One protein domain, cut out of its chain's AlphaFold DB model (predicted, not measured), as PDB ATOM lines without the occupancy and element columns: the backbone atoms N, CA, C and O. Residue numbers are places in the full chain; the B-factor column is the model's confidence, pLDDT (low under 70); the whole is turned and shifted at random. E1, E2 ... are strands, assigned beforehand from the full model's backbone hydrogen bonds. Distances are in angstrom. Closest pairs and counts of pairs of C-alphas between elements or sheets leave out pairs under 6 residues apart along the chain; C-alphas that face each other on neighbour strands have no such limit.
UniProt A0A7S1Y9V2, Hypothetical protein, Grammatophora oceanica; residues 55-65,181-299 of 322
ATOM      1  N   VAL A  55     -26.935  50.521 -49.970       50.53
ATOM      2  CA  VAL A  55     -26.401  50.435 -48.607       50.53
ATOM      3  C   VAL A  55     -25.125  49.602 -48.613       50.53
ATOM      4  O   VAL A  55     -25.139  48.435 -49.017       50.53
ATOM      5  N   ARG A  56     -24.023  50.184 -48.129       51.84
ATOM      6  CA  ARG A  56     -22.828  49.433 -47.728       51.84
ATOM      7  C   ARG A  56     -22.786  49.337 -46.205       51.84
ATOM      8  O   ARG A  56     -22.596  50.339 -45.520       51.84
ATOM      9  N   VAL A  57     -22.940  48.122 -45.685       53.06
ATOM     10  CA  VAL A  57     -22.881  47.839 -44.243       53.06
ATOM     11  C   VAL A  57     -21.456  47.471 -43.857       53.06
ATOM     12  O   VAL A  57     -20.901  46.515 -44.397       53.06
ATOM     13  N   GLN A  58     -20.866  48.193 -42.904       53.34
ATOM     14  CA  GLN A  58     -19.657  47.750 -42.214       53.34
ATOM     15  C   GLN A  58     -20.002  47.375 -40.776       53.34
ATOM     16  O   GLN A  58     -20.469  48.190 -39.989       53.34
ATOM     17  N   ILE A  59     -19.722  46.130 -40.403       55.34
ATOM     18  CA  ILE A  59     -19.949  45.660 -39.037       55.34
ATOM     19  C   ILE A  59     -18.664  45.900 -38.234       55.34
ATOM     20  O   ILE A  59     -17.695  45.153 -38.372       55.34
ATOM     21  N   LYS A  60     -18.634  46.958 -37.412       55.31
ATOM     22  CA  LYS A  60     -17.544  47.200 -36.453       55.31
ATOM     23  C   LYS A  60     -17.803  46.364 -35.202       55.31
ATOM     24  O   LYS A  60     -18.742  46.628 -34.464       55.31
ATOM     25  N   GLN A  61     -16.992  45.337 -34.971       60.00
ATOM     26  CA  GLN A  61     -17.232  44.393 -33.877       60.00
ATOM     27  C   GLN A  61     -16.293  44.622 -32.714       60.00
ATOM     28  O   GLN A  61     -15.079  44.716 -32.886       60.00
ATOM     29  N   ARG A  62     -16.882  44.624 -31.521       65.75
ATOM     30  CA  ARG A  62     -16.181  44.402 -30.266       65.75
ATOM     31  C   ARG A  62     -16.694  43.088 -29.692       65.75
ATOM     32  O   ARG A  62     -17.897  42.863 -29.603       65.75
ATOM     33  N   ALA A  63     -15.767  42.213 -29.349       67.25
ATOM     34  CA  ALA A  63     -16.061  40.911 -28.786       67.25
ATOM     35  C   ALA A  63     -15.279  40.762 -27.483       67.25
ATOM     36  O   ALA A  63     -14.134  41.215 -27.395       67.25
ATOM     37  N   ILE A  64     -15.922  40.176 -26.478       70.75
ATOM     38  CA  ILE A  64     -15.348  39.988 -25.149       70.75
ATOM     39  C   ILE A  64     -15.060  38.502 -24.974       70.75
ATOM     40  O   ILE A  64     -15.918  37.659 -25.231       70.75
ATOM     41  N   LEU A  65     -13.830  38.206 -24.560       71.38
ATOM     42  CA  LEU A  65     -13.344  36.861 -24.291       71.38
ATOM     43  C   LEU A  65     -12.571  36.875 -22.975       71.38
ATOM     44  O   LEU A  65     -11.671  37.699 -22.797       71.38
ATOM     45  N   GLN A 181      -9.799  30.053 -29.764       88.06
ATOM     46  CA  GLN A 181      -9.549  30.897 -30.938       88.06
ATOM     47  C   GLN A 181     -10.832  31.061 -31.742       88.06
ATOM     48  O   GLN A 181     -11.324  30.104 -32.328       88.06
ATOM     49  N   LEU A 182     -11.370  32.279 -31.797       86.25
ATOM     50  CA  LEU A 182     -12.672  32.529 -32.414       86.25
ATOM     51  C   LEU A 182     -12.544  33.164 -33.808       86.25
ATOM     52  O   LEU A 182     -11.948  34.234 -33.970       86.25
ATOM     53  N   GLU A 183     -13.150  32.518 -34.807       83.88
ATOM     54  CA  GLU A 183     -13.413  33.077 -36.136       83.88
ATOM     55  C   GLU A 183     -14.900  33.409 -36.280       83.88
ATOM     56  O   GLU A 183     -15.756  32.536 -36.126       83.88
ATOM     57  N   LEU A 184     -15.215  34.656 -36.628       80.38
ATOM     58  CA  LEU A 184     -16.591  35.095 -36.860       80.38
ATOM     59  C   LEU A 184     -16.856  35.253 -38.360       80.38
ATOM     60  O   LEU A 184     -16.065  35.865 -39.078       80.38
ATOM     61  N   VAL A 185     -17.982  34.716 -38.833       75.25
ATOM     62  CA  VAL A 185     -18.429  34.826 -40.231       75.25
ATOM     63  C   VAL A 185     -19.866  35.322 -40.269       75.25
ATOM     64  O   VAL A 185     -20.741  34.698 -39.679       75.25
ATOM     65  N   TYR A 186     -20.116  36.415 -40.987       73.94
ATOM     66  CA  TYR A 186     -21.441  37.021 -41.090       73.94
ATOM     67  C   TYR A 186     -22.121  36.655 -42.404       73.94
ATOM     68  O   TYR A 186     -21.490  36.609 -43.461       73.94
ATOM     69  N   PHE A 187     -23.425  36.427 -42.316       73.00
ATOM     70  CA  PHE A 187     -24.317  36.146 -43.427       73.00
ATOM     71  C   PHE A 187     -25.474  37.131 -43.365       73.00
ATOM     72  O   PHE A 187     -26.071  37.320 -42.311       73.00
ATOM     73  N   HIS A 188     -25.800  37.739 -44.494       68.94
ATOM     74  CA  HIS A 188     -26.949  38.620 -44.629       68.94
ATOM     75  C   HIS A 188     -27.684  38.270 -45.917       68.94
ATOM     76  O   HIS A 188     -27.078  37.762 -46.868       68.94
ATOM     77  N   GLU A 189     -28.984  38.534 -45.945       65.94
ATOM     78  CA  GLU A 189     -29.760  38.429 -47.174       65.94
ATOM     79  C   GLU A 189     -29.300  39.483 -48.186       65.94
ATOM     80  O   GLU A 189     -28.811  40.556 -47.824       65.94
ATOM     81  N   TYR A 190     -29.382  39.138 -49.469       59.69
ATOM     82  CA  TYR A 190     -28.932  40.000 -50.564       59.69
ATOM     83  C   TYR A 190     -29.961  41.094 -50.889       59.69
ATOM     84  O   TYR A 190     -29.605  42.253 -51.114       59.69
ATOM     85  N   GLU A 191     -31.238  40.721 -50.857       63.94
ATOM     86  CA  GLU A 191     -32.386  41.583 -51.123       63.94
ATOM     87  C   GLU A 191     -33.235  41.695 -49.859       63.94
ATOM     88  O   GLU A 191     -33.542  40.681 -49.237       63.94
ATOM     89  N   ILE A 192     -33.612  42.922 -49.491       67.75
ATOM     90  CA  ILE A 192     -34.584  43.185 -48.428       67.75
ATOM     91  C   ILE A 192     -35.802  43.862 -49.046       67.75
ATOM     92  O   ILE A 192     -35.682  44.841 -49.792       67.75
ATOM     93  N   PHE A 193     -36.982  43.375 -48.678       67.81
ATOM     94  CA  PHE A 193     -38.253  43.922 -49.126       67.81
ATOM     95  C   PHE A 193     -38.871  44.813 -48.046       67.81
ATOM     96  O   PHE A 193     -38.975  44.437 -46.878       67.81
ATOM     97  N   GLY A 194     -39.299  45.990 -48.472       71.94
ATOM     98  CA  GLY A 194     -40.068  46.967 -47.713       71.94
ATOM     99  C   GLY A 194     -40.774  47.886 -48.695       71.94
ATOM    100  O   GLY A 194     -40.799  47.574 -49.892       71.94
ATOM    101  N   ASP A 195     -41.291  49.004 -48.199       67.44
ATOM    102  CA  ASP A 195     -42.063  49.943 -49.009       67.44
ATOM    103  C   ASP A 195     -41.231  50.466 -50.191       67.44
ATOM    104  O   ASP A 195     -40.073  50.883 -50.033       67.44
ATOM    105  N   ASP A 196     -41.792  50.367 -51.389       69.25
ATOM    106  CA  ASP A 196     -41.253  50.889 -52.631       69.25
ATOM    107  C   ASP A 196     -41.906  52.251 -52.898       69.25
ATOM    108  O   ASP A 196     -43.053  52.332 -53.330       69.25
ATOM    109  N   PRO A 197     -41.187  53.366 -52.708       64.88
ATOM    110  CA  PRO A 197     -41.778  54.689 -52.856       64.88
ATOM    111  C   PRO A 197     -42.177  55.013 -54.310       64.88
ATOM    112  O   PRO A 197     -42.765  56.065 -54.570       64.88
ATOM    113  N   PHE A 198     -41.842  54.140 -55.270       68.00
ATOM    114  CA  PHE A 198     -42.239  54.251 -56.670       68.00
ATOM    115  C   PHE A 198     -43.544  53.511 -57.000       68.00
ATOM    116  O   PHE A 198     -44.002  53.587 -58.145       68.00
ATOM    117  N   THR A 199     -44.162  52.817 -56.041       66.06
ATOM    118  CA  THR A 199     -45.489  52.211 -56.194       66.06
ATOM    119  C   THR A 199     -46.554  53.051 -55.474       66.06
ATOM    120  O   THR A 199     -46.272  53.938 -54.666       66.06
ATOM    121  N   LEU A 200     -47.820  52.876 -55.868       65.94
ATOM    122  CA  LEU A 200     -48.953  53.547 -55.212       65.94
ATOM    123  C   LEU A 200     -49.420  52.793 -53.957       65.94
ATOM    124  O   LEU A 200     -50.110  53.373 -53.122       65.94
ATOM    125  N   GLU A 201     -49.105  51.502 -53.868       74.94
ATOM    126  CA  GLU A 201     -49.487  50.627 -52.766       74.94
ATOM    127  C   GLU A 201     -48.354  50.592 -51.744       74.94
ATOM    128  O   GLU A 201     -47.213  50.384 -52.126       74.94
ATOM    129  N   VAL A 202     -48.672  50.747 -50.457       72.19
ATOM    130  CA  VAL A 202     -47.666  50.603 -49.397       72.19
ATOM    131  C   VAL A 202     -47.353  49.122 -49.206       72.19
ATOM    132  O   VAL A 202     -48.226  48.371 -48.749       72.19
ATOM    133  N   GLU A 203     -46.136  48.682 -49.535       75.00
ATOM    134  CA  GLU A 203     -45.760  47.278 -49.346       75.00
ATOM    135  C   GLU A 203     -45.315  46.983 -47.905       75.00
ATOM    136  O   GLU A 203     -44.574  47.754 -47.289       75.00
ATOM    137  N   PRO A 204     -45.721  45.834 -47.333       72.75
ATOM    138  CA  PRO A 204     -45.281  45.457 -46.001       72.75
ATOM    139  C   PRO A 204     -43.784  45.121 -45.987       72.75
ATOM    140  O   PRO A 204     -43.281  44.395 -46.846       72.75
ATOM    141  N   SER A 205     -43.089  45.568 -44.941       78.06
ATOM    142  CA  SER A 205     -41.731  45.122 -44.628       78.06
ATOM    143  C   SER A 205     -41.690  43.613 -44.402       78.06
ATOM    144  O   SER A 205     -42.387  43.090 -43.528       78.06
ATOM    145  N   ILE A 206     -40.838  42.915 -45.151       79.62
ATOM    146  CA  ILE A 206     -40.616  41.479 -44.972       79.62
ATOM    147  C   ILE A 206     -39.427  41.294 -44.024       79.62
ATOM    148  O   ILE A 206     -38.345  41.818 -44.301       79.62
ATOM    149  N   PRO A 207     -39.598  40.560 -42.908       84.19
ATOM    150  CA  PRO A 207     -38.486  40.229 -42.034       84.19
ATOM    151  C   PRO A 207     -37.373  39.479 -42.764       84.19
ATOM    152  O   PRO A 207     -37.646  38.515 -43.479       84.19
ATOM    153  N   TYR A 208     -36.129  39.879 -42.525       76.94
ATOM    154  CA  TYR A 208     -34.935  39.254 -43.090       76.94
ATOM    155  C   TYR A 208     -33.944  38.883 -41.987       76.94
ATOM    156  O   TYR A 208     -33.987  39.425 -40.878       76.94
ATOM    157  N   LYS A 209     -33.039  37.946 -42.283       80.44
ATOM    158  CA  LYS A 209     -32.063  37.448 -41.308       80.44
ATOM    159  C   LYS A 209     -30.667  38.026 -41.517       80.44
ATOM    160  O   LYS A 209     -30.112  38.020 -42.616       80.44
ATOM    161  N   LEU A 210     -30.064  38.438 -40.408       78.38
ATOM    162  CA  LEU A 210     -28.621  38.594 -40.255       78.38
ATOM    163  C   LEU A 210     -28.137  37.463 -39.351       78.38
ATOM    164  O   LEU A 210     -28.632  37.315 -38.240       78.38
ATOM    165  N   ALA A 211     -27.177  36.665 -39.801       80.50
ATOM    166  CA  ALA A 211     -26.611  35.584 -39.005       80.50
ATOM    167  C   ALA A 211     -25.107  35.768 -38.808       80.50
ATOM    168  O   ALA A 211     -24.397  36.232 -39.700       80.50
ATOM    169  N   VAL A 212     -24.615  35.348 -37.650       81.25
ATOM    170  CA  VAL A 212     -23.193  35.205 -37.354       81.25
ATOM    171  C   VAL A 212     -22.899  33.763 -36.977       81.25
ATOM    172  O   VAL A 212     -23.570  33.160 -36.146       81.25
ATOM    173  N   LEU A 213     -21.872  33.208 -37.603       83.31
ATOM    174  CA  LEU A 213     -21.301  31.912 -37.284       83.31
ATOM    175  C   LEU A 213     -20.016  32.146 -36.496       83.31
ATOM    176  O   LEU A 213     -19.058  32.705 -37.035       83.31
ATOM    177  N   VAL A 214     -20.007  31.719 -35.240       88.25
ATOM    178  CA  VAL A 214     -18.866  31.821 -34.334       88.25
ATOM    179  C   VAL A 214     -18.204  30.456 -34.265       88.25
ATOM    180  O   VAL A 214     -18.775  29.516 -33.717       88.25
ATOM    181  N   LYS A 215     -17.011  30.324 -34.840       87.94
ATOM    182  CA  LYS A 215     -16.243  29.077 -34.824       87.94
ATOM    183  C   LYS A 215     -15.138  29.178 -33.794       87.94
ATOM    184  O   LYS A 215     -14.273  30.038 -33.941       87.94
ATOM    185  N   ASN A 216     -15.133  28.279 -32.819       93.19
ATOM    186  CA  ASN A 216     -13.961  28.066 -31.990       93.19
ATOM    187  C   ASN A 216     -13.043  27.064 -32.687       93.19
ATOM    188  O   ASN A 216     -13.343  25.880 -32.759       93.19
ATOM    189  N   VAL A 217     -11.958  27.569 -33.264       91.44
ATOM    190  CA  VAL A 217     -10.904  26.777 -33.912       91.44
ATOM    191  C   VAL A 217      -9.726  26.513 -32.971       91.44
ATOM    192  O   VAL A 217      -8.737  25.922 -33.394       91.44
ATOM    193  N   GLY A 218      -9.812  26.985 -31.723       89.25
ATOM    194  CA  GLY A 218      -8.833  26.719 -30.676       89.25
ATOM    195  C   GLY A 218      -9.165  25.454 -29.893       89.25
ATOM    196  O   GLY A 218     -10.286  24.937 -29.947       89.25
ATOM    197  N   PHE A 219      -8.169  24.986 -29.146       91.56
ATOM    198  CA  PHE A 219      -8.273  23.816 -28.275       91.56
ATOM    199  C   PHE A 219      -8.794  24.156 -26.872       91.56
ATOM    200  O   PHE A 219      -9.112  23.253 -26.106       91.56
ATOM    201  N   GLY A 220      -8.896  25.447 -26.537       90.50
ATOM    202  CA  GLY A 220      -9.536  25.925 -25.317       90.50
ATOM    203  C   GLY A 220     -11.017  26.217 -25.497       90.50
ATOM    204  O   GLY A 220     -11.458  26.589 -26.588       90.50
ATOM    205  N   ASP A 221     -11.779  26.125 -24.413       90.75
ATOM    206  CA  ASP A 221     -13.171  26.571 -24.379       90.75
ATOM    207  C   ASP A 221     -13.233  28.103 -24.308       90.75
ATOM    208  O   ASP A 221     -12.539  28.739 -23.511       90.75
ATOM    209  N   ALA A 222     -14.075  28.724 -25.136       89.88
ATOM    210  CA  ALA A 222     -14.352  30.149 -25.016       89.88
ATOM    211  C   ALA A 222     -15.424  30.351 -23.953       89.88
ATOM    212  O   ALA A 222     -16.578  30.005 -24.183       89.88
ATOM    213  N   ILE A 223     -15.044  30.902 -22.804       86.88
ATOM    214  CA  ILE A 223     -15.946  31.057 -21.660       86.88
ATOM    215  C   ILE A 223     -16.649  32.411 -21.702       86.88
ATOM    216  O   ILE A 223     -15.988  33.452 -21.807       86.88
ATOM    217  N   SER A 224     -17.977  32.386 -21.563       86.00
ATOM    218  CA  SER A 224     -18.841  33.573 -21.518       86.00
ATOM    219  C   SER A 224     -18.589  34.532 -22.689       86.00
ATOM    220  O   SER A 224     -18.409  35.740 -22.511       86.00
ATOM    221  N   PHE A 225     -18.499  33.979 -23.901       87.62
ATOM    222  CA  PHE A 225     -18.276  34.756 -25.108       87.62
ATOM    223  C   PHE A 225     -19.490  35.632 -25.408       87.62
ATOM    224  O   PHE A 225     -20.602  35.145 -25.596       87.62
ATOM    225  N   ARG A 226     -19.257  36.937 -25.550       84.94
ATOM    226  CA  ARG A 226     -20.300  37.893 -25.925       84.94
ATOM    227  C   ARG A 226     -19.838  38.781 -27.065       84.94
ATOM    228  O   ARG A 226     -18.727  39.323 -27.052       84.94
ATOM    229  N   ILE A 227     -20.727  38.987 -28.031       77.94
ATOM    230  CA  ILE A 227     -20.561  40.034 -29.036       77.94
ATOM    231  C   ILE A 227     -21.150  41.311 -28.443       77.94
ATOM    232  O   ILE A 227     -22.361  41.465 -28.358       77.94
ATOM    233  N   ALA A 228     -20.282  42.228 -28.021       67.25
ATOM    234  CA  ALA A 228     -20.651  43.546 -27.515       67.25
ATOM    235  C   ALA A 228     -20.649  44.540 -28.686       67.25
ATOM    236  O   ALA A 228     -19.770  45.393 -28.801       67.25
ATOM    237  N   SER A 229     -21.557  44.361 -29.644       64.50
ATOM    238  CA  SER A 229     -21.588  45.190 -30.850       64.50
ATOM    239  C   SER A 229     -21.928  46.650 -30.519       64.50
ATOM    240  O   SER A 229     -22.948  46.928 -29.895       64.50
ATOM    241  N   ALA A 230     -21.108  47.589 -31.000       49.03
ATOM    242  CA  ALA A 230     -21.566  48.944 -31.292       49.03
ATOM    243  C   ALA A 230     -22.127  48.913 -32.720       49.03
ATOM    244  O   ALA A 230     -21.515  48.293 -33.585       49.03
ATOM    245  N   GLN A 231     -23.294  49.522 -32.930       49.94
ATOM    246  CA  GLN A 231     -24.091  49.471 -34.163       49.94
ATOM    247  C   GLN A 231     -23.258  49.352 -35.459       49.94
ATOM    248  O   GLN A 231     -22.255  50.059 -35.594       49.94
ATOM    249  N   PRO A 232     -23.656  48.500 -36.431       50.38
ATOM    250  CA  PRO A 232     -23.020  48.490 -37.744       50.38
ATOM    251  C   PRO A 232     -22.977  49.917 -38.304       50.38
ATOM    252  O   PRO A 232     -23.989  50.611 -38.348       50.38
ATOM    253  N   GLU A 233     -21.789  50.366 -38.698       45.06
ATOM    254  CA  GLU A 233     -21.574  51.723 -39.182       45.06
ATOM    255  C   GLU A 233     -21.724  51.741 -40.703       45.06
ATOM    256  O   GLU A 233     -21.146  50.920 -41.425       45.06
ATOM    257  N   ILE A 234     -22.521  52.680 -41.204       46.75
ATOM    258  CA  ILE A 234     -22.729  52.866 -42.638       46.75
ATOM    259  C   ILE A 234     -21.586  53.739 -43.156       46.75
ATOM    260  O   ILE A 234     -21.557  54.942 -42.920       46.75
ATOM    261  N   ILE A 235     -20.632  53.131 -43.858       45.28
ATOM    262  CA  ILE A 235     -19.477  53.839 -44.441       45.28
ATOM    263  C   ILE A 235     -19.768  54.452 -45.805       45.28
ATOM    264  O   ILE A 235     -19.039  55.344 -46.232       45.28
ATOM    265  N   GLU A 236     -20.798  53.986 -46.509       44.25
ATOM    266  CA  GLU A 236     -21.140  54.565 -47.801       44.25
ATOM    267  C   GLU A 236     -22.643  54.522 -48.037       44.25
ATOM    268  O   GLU A 236     -23.280  53.465 -48.084       44.25
ATOM    269  N   ASN A 237     -23.186  55.724 -48.161       43.53
ATOM    270  CA  ASN A 237     -24.542  55.995 -48.562       43.53
ATOM    271  C   ASN A 237     -24.500  57.270 -49.392       43.53
ATOM    272  O   ASN A 237     -24.399  58.367 -48.841       43.53
ATOM    273  N   ASP A 238     -24.587  57.117 -50.712       40.59
ATOM    274  CA  ASP A 238     -24.508  58.218 -51.676       40.59
ATOM    275  C   ASP A 238     -25.537  59.341 -51.421       40.59
ATOM    276  O   ASP A 238     -25.434  60.407 -52.028       40.59
ATOM    277  N   LYS A 239     -26.536  59.131 -50.546       41.50
ATOM    278  CA  LYS A 239     -27.607  60.097 -50.261       41.50
ATOM    279  C   LYS A 239     -27.950  60.300 -48.774       41.50
ATOM    280  O   LYS A 239     -28.982  60.893 -48.482       41.50
ATOM    281  N   GLY A 240     -27.109  59.862 -47.830       36.94
ATOM    282  CA  GLY A 240     -27.244  60.219 -46.401       36.94
ATOM    283  C   GLY A 240     -28.467  59.657 -45.646       36.94
ATOM    284  O   GLY A 240     -28.779  60.129 -44.559       36.94
ATOM    285  N   LEU A 241     -29.154  58.656 -46.193       41.03
ATOM    286  CA  LEU A 241     -30.282  57.957 -45.556       41.03
ATOM    287  C   LEU A 241     -29.861  57.022 -44.401       41.03
ATOM    288  O   LEU A 241     -29.150  56.035 -44.579       41.03
ATOM    289  N   LEU A 242     -30.352  57.287 -43.198       40.97
ATOM    290  CA  LEU A 242     -30.270  56.324 -42.102       40.97
ATOM    291  C   LEU A 242     -31.089  55.082 -42.488       40.97
ATOM    292  O   LEU A 242     -32.288  55.179 -42.728       40.97
ATOM    293  N   VAL A 243     -30.437  53.925 -42.593       50.72
ATOM    294  CA  VAL A 243     -31.128  52.633 -42.712       50.72
ATOM    295  C   VAL A 243     -31.591  52.290 -41.303       50.72
ATOM    296  O   VAL A 243     -30.818  51.759 -40.506       50.72
ATOM    297  N   ASP A 244     -32.813  52.696 -40.973       58.91
ATOM    298  CA  ASP A 244     -33.449  52.417 -39.689       58.91
ATOM    299  C   ASP A 244     -33.965  50.972 -39.725       58.91
ATOM    300  O   ASP A 244     -35.037  50.679 -40.262       58.91
ATOM    301  N   PHE A 245     -33.135  50.028 -39.275       68.00
ATOM    302  CA  PHE A 245     -33.553  48.640 -39.108       68.00
ATOM    303  C   PHE A 245     -34.060  48.426 -37.685       68.00
ATOM    304  O   PHE A 245     -33.441  48.852 -36.710       68.00
ATOM    305  N   THR A 246     -35.167  47.704 -37.555       75.56
ATOM    306  CA  THR A 246     -35.675  47.266 -36.255       75.56
ATOM    307  C   THR A 246     -35.326  45.801 -36.052       75.56
ATOM    308  O   THR A 246     -35.618  44.966 -36.906       75.56
ATOM    309  N   ILE A 247     -34.709  45.475 -34.917       78.50
ATOM    310  CA  ILE A 247     -34.530  44.084 -34.490       78.50
ATOM    311  C   ILE A 247     -35.845  43.642 -33.868       78.50
ATOM    312  O   ILE A 247     -36.291  44.230 -32.887       78.50
ATOM    313  N   ILE A 248     -36.466  42.624 -34.450       85.94
ATOM    314  CA  ILE A 248     -37.727  42.072 -33.948       85.94
ATOM    315  C   ILE A 248     -37.526  40.750 -33.210       85.94
ATOM    316  O   ILE A 248     -38.372  40.359 -32.412       85.94
ATOM    317  N   GLU A 249     -36.401  40.076 -33.449       87.19
ATOM    318  CA  GLU A 249     -36.035  38.836 -32.772       87.19
ATOM    319  C   GLU A 249     -34.513  38.660 -32.766       87.19
ATOM    320  O   GLU A 249     -33.830  39.063 -33.710       87.19
ATOM    321  N   ALA A 250     -33.992  38.018 -31.723       86.38
ATOM    322  CA  ALA A 250     -32.624  37.523 -31.669       86.38
ATOM    323  C   ALA A 250     -32.624  36.083 -31.144       86.38
ATOM    324  O   ALA A 250     -33.435  35.733 -30.286       86.38
ATOM    325  N   GLN A 251     -31.721  35.250 -31.657       88.44
ATOM    326  CA  GLN A 251     -31.563  33.854 -31.262       88.44
ATOM    327  C   GLN A 251     -30.086  33.470 -31.177       88.44
ATOM    328  O   GLN A 251     -29.273  33.930 -31.982       88.44
ATOM    329  N   VAL A 252     -29.762  32.561 -30.258       89.31
ATOM    330  CA  VAL A 252     -28.450  31.918 -30.122       89.31
ATOM    331  C   VAL A 252     -28.639  30.420 -30.069       89.31
ATOM    332  O   VAL A 252     -29.410  29.917 -29.262       89.31
ATOM    333  N   ALA A 253     -27.942  29.696 -30.944       87.38
ATOM    334  CA  ALA A 253     -28.037  28.241 -31.048       87.38
ATOM    335  C   ALA A 253     -29.490  27.719 -31.183       87.38
ATOM    336  O   ALA A 253     -29.780  26.584 -30.822       87.38
ATOM    337  N   GLY A 254     -30.391  28.538 -31.742       85.38
ATOM    338  CA  GLY A 254     -31.814  28.225 -31.906       85.38
ATOM    339  C   GLY A 254     -32.709  28.617 -30.727       85.38
ATOM    340  O   GLY A 254     -33.926  28.533 -30.861       85.38
ATOM    341  N   GLU A 255     -32.139  29.090 -29.618       89.00
ATOM    342  CA  GLU A 255     -32.885  29.562 -28.450       89.00
ATOM    343  C   GLU A 255     -33.086  31.087 -28.497       89.00
ATOM    344  O   GLU A 255     -32.189  31.803 -28.957       89.00
ATOM    345  N   PRO A 256     -34.232  31.617 -28.025       90.56
ATOM    346  CA  PRO A 256     -34.470  33.058 -27.961       90.56
ATOM    347  C   PRO A 256     -33.427  33.795 -27.109       90.56
ATOM    348  O   PRO A 256     -33.071  33.348 -26.020       90.56
ATOM    349  N   ALA A 257     -32.994  34.962 -27.579       88.06
ATOM    350  CA  ALA A 257     -32.075  35.862 -26.891       88.06
ATOM    351  C   ALA A 257     -32.680  37.270 -26.748       88.06
ATOM    352  O   ALA A 257     -33.715  37.590 -27.341       88.06
ATOM    353  N   GLU A 258     -32.030  38.133 -25.963       84.50
ATOM    354  CA  GLU A 258     -32.438  39.534 -25.859       84.50
ATOM    355  C   GLU A 258     -32.415  40.216 -27.232       84.50
ATOM    356  O   GLU A 258     -31.456  40.097 -27.995       84.50
ATOM    357  N   THR A 259     -33.480  40.951 -27.549       82.31
ATOM    358  CA  THR A 259     -33.685  41.594 -28.855       82.31
ATOM    359  C   THR A 259     -32.847  42.870 -28.990       82.31
ATOM    360  O   THR A 259     -33.356  43.985 -29.043       82.31
ATOM    361  N   ASN A 260     -31.528  42.708 -29.007       75.94
ATOM    362  CA  ASN A 260     -30.548  43.769 -29.197       75.94
ATOM    363  C   ASN A 260     -29.357  43.246 -30.033       75.94
ATOM    364  O   ASN A 260     -29.304  42.078 -30.419       75.94
ATOM    365  N   LEU A 261     -28.403  44.121 -30.364       70.31
ATOM    366  CA  LEU A 261     -27.184  43.733 -31.094       70.31
ATOM    367  C   LEU A 261     -26.122  43.078 -30.194       70.31
ATOM    368  O   LEU A 261     -25.092  42.625 -30.700       70.31
ATOM    369  N   GLU A 262     -26.339  43.055 -28.880       76.00
ATOM    370  CA  GLU A 262     -25.403  42.532 -27.892       76.00
ATOM    371  C   GLU A 262     -25.760  41.104 -27.480       76.00
ATOM    372  O   GLU A 262     -26.343  40.854 -26.424       76.00
ATOM    373  N   VAL A 263     -25.357  40.144 -28.298       79.50
ATOM    374  CA  VAL A 263     -25.744  38.751 -28.097       79.50
ATOM    375  C   VAL A 263     -24.706  37.995 -27.272       79.50
ATOM    376  O   VAL A 263     -23.513  37.999 -27.594       79.50
ATOM    377  N   ASP A 264     -25.183  37.354 -26.206       88.06
ATOM    378  CA  ASP A 264     -24.419  36.445 -25.353       88.06
ATOM    379  C   ASP A 264     -24.469  35.024 -25.922       88.06
ATOM    380  O   ASP A 264     -25.540  34.441 -26.074       88.06
ATOM    381  N   PHE A 265     -23.304  34.485 -26.267       89.12
ATOM    382  CA  PHE A 265     -23.162  33.127 -26.784       89.12
ATOM    383  C   PHE A 265     -22.858  32.115 -25.679       89.12
ATOM    384  O   PHE A 265     -22.829  30.918 -25.962       89.12
ATOM    385  N   GLY A 266     -22.622  32.582 -24.450       90.44
ATOM    386  CA  GLY A 266     -22.192  31.756 -23.338       90.44
ATOM    387  C   GLY A 266     -20.872  31.051 -23.637       90.44
ATOM    388  O   GLY A 266     -19.957  31.616 -24.241       90.44
ATOM    389  N   ASP A 267     -20.779  29.801 -23.202       92.31
ATOM    390  CA  ASP A 267     -19.588  28.991 -23.409       92.31
ATOM    391  C   ASP A 267     -19.618  28.332 -24.796       92.31
ATOM    392  O   ASP A 267     -20.589  27.673 -25.172       92.31
ATOM    393  N   ILE A 268     -18.533  28.485 -25.558       92.50
ATOM    394  CA  ILE A 268     -18.338  27.823 -26.852       92.50
ATOM    395  C   ILE A 268     -17.189  26.822 -26.703       92.50
ATOM    396  O   ILE A 268     -16.024  27.243 -26.679       92.50
ATOM    397  N   PRO A 269     -17.481  25.508 -26.636       94.88
ATOM    398  CA  PRO A 269     -16.459  24.483 -26.474       94.88
ATOM    399  C   PRO A 269     -15.354  24.551 -27.531       94.88
ATOM    400  O   PRO A 269     -15.575  25.040 -28.649       94.88
ATOM    401  N   ALA A 270     -14.184  24.019 -27.200       93.19
ATOM    402  CA  ALA A 270     -13.088  23.815 -28.136       93.19
ATOM    403  C   ALA A 270     -13.566  23.113 -29.414       93.19
ATOM    404  O   ALA A 270     -14.414  22.215 -29.378       93.19
ATOM    405  N   MET A 271     -13.022  23.523 -30.562       93.06
ATOM    406  CA  MET A 271     -13.321  22.914 -31.868       93.06
ATOM    407  C   MET A 271     -14.818  22.878 -32.243       93.06
ATOM    408  O   MET A 271     -15.238  22.076 -33.081       93.06
ATOM    409  N   SER A 272     -15.636  23.743 -31.639       94.88
ATOM    410  CA  SER A 272     -17.083  23.783 -31.846       94.88
ATOM    411  C   SER A 272     -17.534  25.062 -32.553       94.88
ATOM    412  O   SER A 272     -16.745  25.895 -33.006       94.88
ATOM    413  N   THR A 273     -18.839  25.197 -32.756       92.31
ATOM    414  CA  THR A 273     -19.419  26.342 -33.450       92.31
ATOM    415  C   THR A 273     -20.760  26.697 -32.836       92.31
ATOM    416  O   THR A 273     -21.554  25.811 -32.531       92.31
ATOM    417  N   SER A 274     -21.022  27.995 -32.718       92.56
ATOM    418  CA  SER A 274     -22.313  28.542 -32.311       92.56
ATOM    419  C   SER A 274     -22.822  29.536 -33.356       92.56
ATOM    420  O   SER A 274     -22.046  30.098 -34.136       92.56
ATOM    421  N   VAL A 275     -24.139  29.721 -33.412       90.06
ATOM    422  CA  VAL A 275     -24.804  30.580 -34.398       90.06
ATOM    423  C   VAL A 275     -25.673  31.591 -33.675       90.06
ATOM    424  O   VAL A 275     -26.510  31.207 -32.864       90.06
ATOM    425  N   GLY A 276     -25.493  32.867 -34.005       87.88
ATOM    426  CA  GLY A 276     -26.386  33.951 -33.615       87.88
ATOM    427  C   GLY A 276     -27.205  34.396 -34.819       87.88
ATOM    428  O   GLY A 276     -26.664  34.492 -35.922       87.88
ATOM    429  N   ILE A 277     -28.495  34.651 -34.633       85.38
ATOM    430  CA  ILE A 277     -29.395  35.129 -35.687       85.38
ATOM    431  C   ILE A 277     -30.172  36.326 -35.157       85.38
ATOM    432  O   ILE A 277     -30.773  36.246 -34.092       85.38
ATOM    433  N   TRP A 278     -30.207  37.402 -35.932       84.25
ATOM    434  CA  TRP A 278     -31.117  38.523 -35.750       84.25
ATOM    435  C   TRP A 278     -32.147  38.514 -36.870       84.25
ATOM    436  O   TRP A 278     -31.785  38.454 -38.050       84.25
ATOM    437  N   THR A 279     -33.418  38.612 -36.496       85.75
ATOM    438  CA  THR A 279     -34.504  38.898 -37.429       85.75
ATOM    439  C   THR A 279     -34.748  40.401 -37.417       85.75
ATOM    440  O   THR A 279     -34.985  41.007 -36.368       85.75
ATOM    441  N   LEU A 280     -34.668  41.000 -38.598       80.88
ATOM    442  CA  LEU A 280     -34.665  42.438 -38.814       80.88
ATOM    443  C   LEU A 280     -35.825  42.826 -39.728       80.88
ATOM    444  O   LEU A 280     -36.182  42.074 -40.633       80.88
ATOM    445  N   THR A 281     -36.384  44.016 -39.535       76.62
ATOM    446  CA  THR A 281     -37.291  44.660 -40.494       76.62
ATOM    447  C   THR A 281     -36.736  46.013 -40.905       76.62
ATOM    448  O   THR A 281     -35.987  46.648 -40.161       76.62
ATOM    449  N   HIS A 282     -37.092  46.449 -42.109       69.56
ATOM    450  CA  HIS A 282     -36.683  47.738 -42.650       69.56
ATOM    451  C   HIS A 282     -37.866  48.423 -43.335       69.56
ATOM    452  O   HIS A 282     -38.708  47.750 -43.930       69.56
ATOM    453  N   LEU A 283     -37.938  49.752 -43.251       61.97
ATOM    454  CA  LEU A 283     -39.089  50.519 -43.739       61.97
ATOM    455  C   LEU A 283     -39.156  50.607 -45.272       61.97
ATOM    456  O   LEU A 283     -40.250  50.582 -45.817       61.97
ATOM    457  N   CYS A 284     -38.018  50.641 -45.970       59.38
ATOM    458  CA  CYS A 284     -37.972  50.780 -47.434       59.38
ATOM    459  C   CYS A 284     -37.295  49.595 -48.134       59.38
ATOM    460  O   CYS A 284     -36.417  48.941 -47.564       59.38
ATOM    461  N   ARG A 285     -37.634  49.359 -49.404       61.59
ATOM    462  CA  ARG A 285     -36.935  48.383 -50.253       61.59
ATOM    463  C   ARG A 285     -35.454  48.751 -50.420       61.59
ATOM    464  O   ARG A 285     -35.122  49.876 -50.798       61.59
ATOM    465  N   ALA A 286     -34.551  47.794 -50.198       56.97
ATOM    466  CA  ALA A 286     -33.108  48.011 -50.308       56.97
ATOM    467  C   ALA A 286     -32.381  46.795 -50.906       56.97
ATOM    468  O   ALA A 286     -32.779  45.649 -50.716       56.97
ATOM    469  N   HIS A 287     -31.277  47.061 -51.609       55.97
ATOM    470  CA  HIS A 287     -30.360  46.027 -52.096       55.97
ATOM    471  C   HIS A 287     -29.000  46.227 -51.430       55.97
ATOM    472  O   HIS A 287     -28.426  47.322 -51.508       55.97
ATOM    473  N   PHE A 288     -28.450  45.179 -50.818       54.25
ATOM    474  CA  PHE A 288     -27.064  45.227 -50.366       54.25
ATOM    475  C   PHE A 288     -26.138  44.980 -51.548       54.25
ATOM    476  O   PHE A 288     -26.262  43.984 -52.260       54.25
ATOM    477  N   GLN A 289     -25.166  45.867 -51.758       43.38
ATOM    478  CA  GLN A 289     -24.115  45.570 -52.723       43.38
ATOM    479  C   GLN A 289     -23.254  44.435 -52.178       43.38
ATOM    480  O   GLN A 289     -22.631  44.576 -51.125       43.38
ATOM    481  N   THR A 290     -23.202  43.322 -52.913       37.88
ATOM    482  CA  THR A 290     -22.339  42.180 -52.617       37.88
ATOM    483  C   THR A 290     -20.882  42.620 -52.630       37.88
ATOM    484  O   THR A 290     -20.187  42.541 -53.636       37.88
ATOM    485  N   THR A 291     -20.381  43.041 -51.481       35.62
ATOM    486  CA  THR A 291     -19.034  42.660 -51.101       35.62
ATOM    487  C   THR A 291     -19.259  41.506 -50.159       35.62
ATOM    488  O   THR A 291     -19.807  41.702 -49.081       35.62
ATOM    489  N   THR A 292     -18.918  40.289 -50.576       33.78
ATOM    490  CA  THR A 292     -18.784  39.177 -49.643       33.78
ATOM    491  C   THR A 292     -17.831  39.635 -48.544       33.78
ATOM    492  O   THR A 292     -16.613  39.562 -48.695       33.78
ATOM    493  N   LEU A 293     -18.377  40.145 -47.443       36.22
ATOM    494  CA  LEU A 293     -17.648  40.434 -46.226       36.22
ATOM    495  C   LEU A 293     -17.383  39.077 -45.576       36.22
ATOM    496  O   LEU A 293     -17.934  38.710 -44.548       36.22
ATOM    497  N   ARG A 294     -16.463  38.317 -46.179       35.41
ATOM    498  CA  ARG A 294     -15.617  37.399 -45.422       35.41
ATOM    499  C   ARG A 294     -14.664  38.267 -44.603       35.41
ATOM    500  O   ARG A 294     -13.456  38.239 -44.819       35.41
ATOM    501  N   SER A 295     -15.193  39.064 -43.675       35.69
ATOM    502  CA  SER A 295     -14.372  39.578 -42.591       35.69
ATOM    503  C   SER A 295     -14.090  38.381 -41.698       35.69
ATOM    504  O   SER A 295     -14.854  38.073 -40.790       35.69
ATOM    505  N   ARG A 296     -13.008  37.655 -41.991       36.62
ATOM    506  CA  ARG A 296     -12.370  36.827 -40.975       36.62
ATOM    507  C   ARG A 296     -11.745  37.787 -39.981       36.62
ATOM    508  O   ARG A 296     -10.574  38.138 -40.089       36.62
ATOM    509  N   THR A 297     -12.554  38.250 -39.046       40.31
ATOM    510  CA  THR A 297     -12.020  38.921 -37.876       40.31
ATOM    511  C   THR A 297     -11.557  37.808 -36.960       40.31
ATOM    512  O   THR A 297     -12.371  37.126 -36.339       40.31
ATOM    513  N   ARG A 298     -10.240  37.579 -36.920       45.28
ATOM    514  CA  ARG A 298      -9.650  36.888 -35.779       45.28
ATOM    515  C   ARG A 298      -9.870  37.833 -34.611       45.28
ATOM    516  O   ARG A 298      -9.317  38.931 -34.615       45.28
ATOM    517  N   VAL A 299     -10.726  37.449 -33.672       45.69
ATOM    518  CA  VAL A 299     -10.908  38.241 -32.459       45.69
ATOM    519  C   VAL A 299      -9.603  38.133 -31.682       45.69
ATOM    520  O   VAL A 299      -9.350  37.153 -30.990       45.69
TER     521      VAL A 299
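This is residues 55 to 65 and 181 to 299 of the 322 residues of the protein "Hypothetical protein" of Grammatophora oceanica (UniProt A0A7S1Y9V2). You are looking at a lopsided sandwich: one large, strongly twisted sheet, E2 E3 E9 E6 E7, with the small two-strand sheet E4 E8 over part of it, so that the layers are only partly face to face. A second small pair, E1 and E5, lies away from that sandwich, and the long link E2 to E3 holds Leu 200, one of the two farthest points. The printed part has 130 residues with no named helix and ten named strands, E1 to E10 in chain order; the class is all strand, though under half of the residues, 59, are in named elements. The large sheet is antiparallel throughout. The whole is compact, with a radius of gyration of the C-alphas of 16.1 A, and only just elongated, with spans of 56 by 29 by 20 A.

Begin at E1, residues 55 to 58, whose antiparallel neighbour is E5, residues 233 to 236; look for N 233 and O 58, 2.9 A apart. Past E1, residues 63 to 64 make a short antiparallel pairing with residues 226 to 227 of E4, residues 222 to 227. After the cut, E2, residues 182 to 188, is an edge strand and forms a hairpin with E3, residues 208 to 216; N 187 and O 211 are 2.8 A apart. E3 is the antiparallel neighbour of E9, residues 273 to 282, with N 212 and O 276 2.8 A apart. On the other side of E9 is E6, residues 245 to 252, also antiparallel, with N 251 and O 277 2.8 A apart. E6 bends by 64 degrees at residue 248, and with the edge strand E7, residues 255 to 257, it forms a hairpin; N 257 and O 250 are 2.8 A apart. E4 is the antiparallel neighbour of E8, residues 264 to 268, with N 222 and O 268 2.9 A apart. The sheet E4 E8 and the large sheet make a sandwich, two sheets face to face, with the facing parts 8.8 A centre to centre and their best planes 28 degrees apart. Across it, for instance, the closest C-alphas of E6 and E8 are those of Val 252 and Phe 265, 6.4 A apart. E10, residues 286 to 288, pairs with no named strand, but residues 286 to 287 of it make a short antiparallel pairing with residues 191 to 192. E4 and E9 are apart, and so are E5 and E9.

Find C-alpha 55 at (-26.401, 50.435, -48.607), where E1 begins; it covers 9.7 A. E2 runs 19.8 A and E3 26.2 A, starting from C-alpha 208 at (-34.935, 39.254, -43.090). E4 measures 12.3 A, E5 9.1 A, E6 19.7 A, E7 6.5 A and E8 10.7 A. E9, the longest strand with 10 residues, runs 29.0 A, and E10, 6.7 A long, ends at C-alpha 288, (-27.064, 45.227, -50.366).

The two C-alphas farthest apart, those of Leu 200 and Phe 219, are 57.1 A apart. Residues 66 to 180 are cut out, and C-alphas 65 and 181 are 9.7 A apart across the cut. Of the links printed whole, E2 to E3, with 19 residues, is the long one. The mean pLDDT of the printed part is 70.5; look for values under 70 at residues 55 to 63, 188 to 193, 195 to 200, 228 to 245 and 282 to 299.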